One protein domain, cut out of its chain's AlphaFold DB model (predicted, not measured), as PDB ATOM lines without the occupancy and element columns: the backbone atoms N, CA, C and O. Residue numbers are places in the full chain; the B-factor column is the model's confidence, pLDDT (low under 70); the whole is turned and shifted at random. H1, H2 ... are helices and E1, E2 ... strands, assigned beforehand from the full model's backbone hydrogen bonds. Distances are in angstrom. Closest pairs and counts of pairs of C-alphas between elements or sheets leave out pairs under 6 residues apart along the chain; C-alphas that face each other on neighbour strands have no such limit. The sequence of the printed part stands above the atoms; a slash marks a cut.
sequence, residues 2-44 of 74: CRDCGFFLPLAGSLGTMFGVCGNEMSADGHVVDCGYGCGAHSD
ATOM      1  N   CYS A   2     139.661 103.192 125.400       93.31
ATOM      2  CA  CYS A   2     138.290 103.315 125.922       93.31
ATOM      3  C   CYS A   2     137.886 102.122 126.789       93.31
ATOM      4  O   CYS A   2     137.326 102.312 127.859       93.31
ATOM      5  N   ARG A   3     138.198 100.896 126.364       94.62
ATOM      6  CA  ARG A   3     137.846  99.657 127.085       94.62
ATOM      7  C   ARG A   3     138.274  99.639 128.558       94.62
ATOM      8  O   ARG A   3     137.646  98.988 129.385       94.62
ATOM      9  N   ASP A   4     139.383 100.295 128.832       91.94
ATOM     10  CA  ASP A   4     140.091 100.391 130.102       91.94
ATOM     11  C   ASP A   4     139.740 101.671 130.877       91.94
ATOM     12  O   ASP A   4     140.204 101.840 132.005       91.94
ATOM     13  N   CYS A   5     138.894 102.549 130.322       91.50
ATOM     14  CA  CYS A   5     138.411 103.742 131.009       91.50
ATOM     15  C   CYS A   5     137.068 103.497 131.719       91.50
ATOM     16  O   CYS A   5     136.290 102.614 131.360       91.50
ATOM     17  N   GLY A   6     136.755 104.335 132.713       91.88
ATOM     18  CA  GLY A   6     135.502 104.250 133.478       91.88
ATOM     19  C   GLY A   6     134.233 104.660 132.717       91.88
ATOM     20  O   GLY A   6     133.146 104.585 133.280       91.88
ATOM     21  N   PHE A   7     134.355 105.092 131.458       94.69
ATOM     22  CA  PHE A   7     133.254 105.621 130.643       94.69
ATOM     23  C   PHE A   7     132.789 104.667 129.533       94.69
ATOM     24  O   PHE A   7     131.909 105.028 128.756       94.69
ATOM     25  N   PHE A   8     133.378 103.477 129.400       97.31
ATOM     26  CA  PHE A   8     133.020 102.534 128.339       97.31
ATOM     27  C   PHE A   8     131.930 101.561 128.791       97.31
ATOM     28  O   PHE A   8     132.138 100.741 129.686       97.31
ATOM     29  N   LEU A   9     130.773 101.615 128.130       97.75
ATOM     30  CA  LEU A   9     129.668 100.683 128.343       97.75
ATOM     31  C   LEU A   9     129.617  99.662 127.190       97.75
ATOM     32  O   LEU A   9     129.215 100.034 126.087       97.75
ATOM     33  N   PRO A  10     130.002  98.386 127.385       97.69
ATOM     34  CA  PRO A  10     130.018  97.403 126.302       97.69
ATOM     35  C   PRO A  10     128.615  97.142 125.739       97.69
ATOM     36  O   PRO A  10     127.633  97.069 126.483       97.69
ATOM     37  N   LEU A  11     128.522  96.946 124.418       97.94
ATOM     38  CA  LEU A  11     127.281  96.483 123.794       97.94
ATOM     39  C   LEU A  11     126.953  95.047 124.226       97.94
ATOM     40  O   LEU A  11     127.828  94.265 124.591       97.94
ATOM     41  N   ALA A  12     125.678  94.671 124.147       97.75
ATOM     42  CA  ALA A  12     125.255  93.318 124.483       97.75
ATOM     43  C   ALA A  12     125.785  92.270 123.483       97.75
ATOM     44  O   ALA A  12     125.917  92.521 122.283       97.75
ATOM     45  N   GLY A  13     126.015  91.053 123.978       97.12
ATOM     46  CA  GLY A  13     126.385  89.903 123.154       97.12
ATOM     47  C   GLY A  13     127.790  90.001 122.558       97.12
ATOM     48  O   GLY A  13     128.696  90.595 123.139       97.12
ATOM     49  N   SER A  14     127.987  89.381 121.392       97.38
ATOM     50  CA  SER A  14     129.313  89.246 120.774       97.38
ATOM     51  C   SER A  14     129.945  90.582 120.379       97.38
ATOM     52  O   SER A  14     131.170  90.709 120.444       97.38
ATOM     53  N   LEU A  15     129.131  91.589 120.033       96.44
ATOM     54  CA  LEU A  15     129.612  92.931 119.692       96.44
ATOM     55  C   LEU A  15     130.353  93.597 120.859       96.44
ATOM     56  O   LEU A  15     131.325  94.306 120.606       96.44
ATOM     57  N   GLY A  16     129.969  93.315 122.109       96.94
ATOM     58  CA  GLY A  16     130.603  93.861 123.318       96.94
ATOM     59  C   GLY A  16     132.088  93.531 123.472       96.94
ATOM     60  O   GLY A  16     132.793  94.179 124.240       96.94
ATOM     61  N   THR A  17     132.585  92.550 122.713       96.00
ATOM     62  CA  THR A  17     134.014  92.212 122.663       96.00
ATOM     63  C   THR A  17     134.846  93.347 122.060       96.00
ATOM     64  O   THR A  17     135.985  93.545 122.474       96.00
ATOM     65  N   MET A  18     134.280  94.083 121.095       97.44
ATOM     66  CA  MET A  18     134.992  95.098 120.306       97.44
ATOM     67  C   MET A  18     134.328  96.477 120.328       97.44
ATOM     68  O   MET A  18     134.997  97.453 120.007       97.44
ATOM     69  N   PHE A  19     133.047  96.582 120.691       98.19
ATOM     70  CA  PHE A  19     132.280  97.825 120.615       98.19
ATOM     71  C   PHE A  19     131.517  98.116 121.906       98.19
ATOM     72  O   PHE A  19     130.995  97.218 122.572       98.19
ATOM     73  N   GLY A  20     131.408  99.399 122.227       98.12
ATOM     74  CA  GLY A  20     130.658  99.911 123.370       98.12
ATOM     75  C   GLY A  20     130.230 101.351 123.138       98.12
ATOM     76  O   GLY A  20     130.578 101.946 122.123       98.12
ATOM     77  N   VAL A  21     129.464 101.903 124.067       98.25
ATOM     78  CA  VAL A  21     129.090 103.317 124.090       98.25
ATOM     79  C   VAL A  21     130.101 104.080 124.941       98.25
ATOM     80  O   VAL A  21     130.426 103.647 126.049       98.25
ATOM     81  N   CYS A  22     130.606 105.199 124.428       97.75
ATOM     82  CA  CYS A  22     131.409 106.134 125.209       97.75
ATOM     83  C   CYS A  22     130.475 107.048 126.014       97.75
ATOM     84  O   CYS A  22     129.602 107.679 125.433       97.75
ATOM     85  N   GLY A  23     130.647 107.116 127.333       96.44
ATOM     86  CA  GLY A  23     129.912 108.019 128.229       96.44
ATOM     87  C   GLY A  23     130.732 109.223 128.703       96.44
ATOM     88  O   GLY A  23     130.426 109.799 129.742       96.44
ATOM     89  N   ASN A  24     131.844 109.542 128.028       93.94
ATOM     90  CA  ASN A  24     132.638 110.725 128.355       93.94
ATOM     91  C   ASN A  24     131.993 111.957 127.708       93.94
ATOM     92  O   ASN A  24     132.108 112.130 126.492       93.94
ATOM     93  N   GLU A  25     131.395 112.825 128.529       93.19
ATOM     94  CA  GLU A  25     130.739 114.079 128.120       93.19
ATOM     95  C   GLU A  25     131.643 115.021 127.305       93.19
ATOM     96  O   GLU A  25     131.161 115.816 126.502       93.19
ATOM     97  N   MET A  26     132.964 114.904 127.461       90.12
ATOM     98  CA  MET A  26     133.953 115.716 126.744       90.12
ATOM     99  C   MET A  26     134.389 115.100 125.403       90.12
ATOM    100  O   MET A  26     135.314 115.599 124.761       90.12
ATOM    101  N   SER A  27     133.784 113.985 124.988       93.12
ATOM    102  CA  SER A  27     134.173 113.210 123.807       93.12
ATOM    103  C   SER A  27     132.929 112.670 123.078       93.12
ATOM    104  O   SER A  27     131.951 113.390 122.898       93.12
ATOM    105  N   ALA A  28     132.959 111.422 122.605       96.06
ATOM    106  CA  ALA A  28     131.882 110.775 121.857       96.06
ATOM    107  C   ALA A  28     130.705 110.311 122.745       96.06
ATOM    108  O   ALA A  28     130.278 109.160 122.645       96.06
ATOM    109  N   ASP A  29     130.198 111.178 123.623       96.81
ATOM    110  CA  ASP A  29     129.136 110.840 124.576       96.81
ATOM    111  C   ASP A  29     127.893 110.254 123.890       96.81
ATOM    112  O   ASP A  29     127.393 110.790 122.896       96.81
ATOM    113  N   GLY A  30     127.423 109.110 124.380       97.88
ATOM    114  CA  GLY A  30     126.285 108.374 123.835       97.88
ATOM    115  C   GLY A  30     126.529 107.701 122.477       97.88
ATOM    116  O   GLY A  30     125.613 107.068 121.948       97.88
ATOM    117  N   HIS A  31     127.732 107.788 121.904       98.25
ATOM    118  CA  HIS A  31     128.045 107.191 120.604       98.25
ATOM    119  C   HIS A  31     128.740 105.837 120.747       98.25
ATOM    120  O   HIS A  31     129.536 105.607 121.660       98.25
ATOM    121  N   VAL A  32     128.458 104.938 119.799       98.19
ATOM    122  CA  VAL A  32     129.159 103.655 119.689       98.19
ATOM    123  C   VAL A  32     130.575 103.892 119.172       98.19
ATOM    124  O   VAL A  32     130.770 104.522 118.134       98.19
ATOM    125  N   VAL A  33     131.550 103.341 119.883       98.00
ATOM    126  CA  VAL A  33     132.976 103.418 119.575       98.00
ATOM    127  C   VAL A  33     133.605 102.027 119.604       98.00
ATOM    128  O   VAL A  33     133.089 101.099 120.236       98.00
ATOM    129  N   ASP A  34     134.734 101.874 118.916       97.62
ATOM    130  CA  ASP A  34     135.601 100.705 119.068       97.62
ATOM    131  C   ASP A  34     136.268 100.707 120.462       97.62
ATOM    132  O   ASP A  34     136.506 101.758 121.061       97.62
ATOM    133  N   CYS A  35     136.589  99.525 120.985       96.06
ATOM    134  CA  CYS A  35     137.272  99.333 122.264       96.06
ATOM    135  C   CYS A  35     138.612 100.093 122.364       96.06
ATOM    136  O   CYS A  35     138.997 100.504 123.462       96.06
ATOM    137  N   GLY A  36     139.284 100.300 121.226       95.62
ATOM    138  CA  GLY A  36     140.513 101.062 121.026       95.62
ATOM    139  C   GLY A  36     140.357 102.585 121.055       95.62
ATOM    140  O   GLY A  36     141.366 103.288 121.143       95.62
ATOM    141  N   TYR A  37     139.129 103.111 121.018       95.62
ATOM    142  CA  TYR A  37     138.873 104.543 120.868       95.62
ATOM    143  C   TYR A  37     139.553 105.379 121.963       95.62
ATOM    144  O   TYR A  37     139.486 105.088 123.159       95.62
ATOM    145  N   GLY A  38     140.239 106.441 121.549       92.81
ATOM    146  CA  GLY A  38     140.914 107.369 122.450       92.81
ATOM    147  C   GLY A  38     139.975 108.481 122.897       92.81
ATOM    148  O   GLY A  38     139.996 109.555 122.310       92.81
ATOM    149  N   CYS A  39     139.175 108.255 123.941       92.69
ATOM    150  CA  CYS A  39     138.235 109.270 124.442       92.69
ATOM    151  C   CYS A  39     138.876 110.399 125.270       92.69
ATOM    152  O   CYS A  39     138.154 111.256 125.763       92.69
ATOM    153  N   GLY A  40     140.192 110.381 125.498       89.50
ATOM    154  CA  GLY A  40     140.896 111.433 126.244       89.50
ATOM    155  C   GLY A  40     140.667 111.443 127.763       89.50
ATOM    156  O   GLY A  40     141.293 112.234 128.457       89.50
ATOM    157  N   ALA A  41     139.854 110.536 128.323       86.12
ATOM    158  CA  ALA A  41     139.553 110.482 129.765       86.12
ATOM    159  C   ALA A  41     140.784 110.289 130.682       86.12
ATOM    160  O   ALA A  41     140.696 110.478 131.890       86.12
ATOM    161  N   HIS A  42     141.930 109.904 130.119       76.81
ATOM    162  CA  HIS A  42     143.192 109.728 130.843       76.81
ATOM    163  C   HIS A  42     144.222 110.836 130.569       76.81
ATOM    164  O   HIS A  42     145.325 110.773 131.103       76.81
ATOM    165  N   SER A  43     143.901 111.812 129.720       76.25
ATOM    166  CA  SER A  43     144.874 112.777 129.193       76.25
ATOM    167  C   SER A  43     144.358 114.214 129.121       76.25
ATOM    168  O   SER A  43     145.153 115.130 129.303       76.25
ATOM    169  N   ASP A  44     143.054 114.418 128.918       64.69
ATOM    170  CA  ASP A  44     142.485 115.735 128.602       64.69
ATOM    171  C   ASP A  44     141.509 116.262 129.663       64.69
ATOM    172  O   ASP A  44     140.951 117.345 129.498       64.69
TER     173      ASP A  44
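Overview. This is residues 2 to 44 of the 74 residues of an uncharacterized protein of Mycobacterium talmoniae (UniProt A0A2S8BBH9). There is little regular structure: a small antiparallel sheet, in order E1 E2 E3, with the short helix H1 at one end of the longest axis, the last residues at the other end, and loops for most of the rest. The printed part has 43 residues, of which 16 are in named elements, in the order E1 H1 E2 E3, mixed in class. It is compact, with a radius of gyration of the C-alphas of 9.4 A, and elongated, spanning 31 by 17 by 13 A.

Arrangement. The inner strand E2, residues 19 to 22, is antiparallel to edge strand E1, residues 8 to 10, at 143 degrees; N 21 and O 9 are 2.8 A apart, within hydrogen-bond range. E2 forms a hairpin with edge strand E3, residues 31 to 34, at 134 degrees; N 33 and O 20 are 2.8 A apart. H1, residues 13 to 17, only grazes the sheet, with residues 15 to 17; the closest C-alphas of E1 and H1, those of Pro 10 and Gly 16, are 4.7 A apart. In H1, 0 of 1 O i to N i+4 pairs and 2 of 2 O i to N i+3 pairs are within range.

Along the chain. E1 begins at C-alpha 8 (133.020, 102.534, 128.339) and is 6.3 A long, H1 8.0 A, E2 9.5 A, and E3 10.1 A, ending at C-alpha 34 (135.601, 100.705, 119.068).

Size, cuts and confidence. The farthest C-alphas, those of Gly 13 and Asp 44, are 30.9 A apart. The printed part has no cut and no long link; pLDDT is under 70 at residue 44.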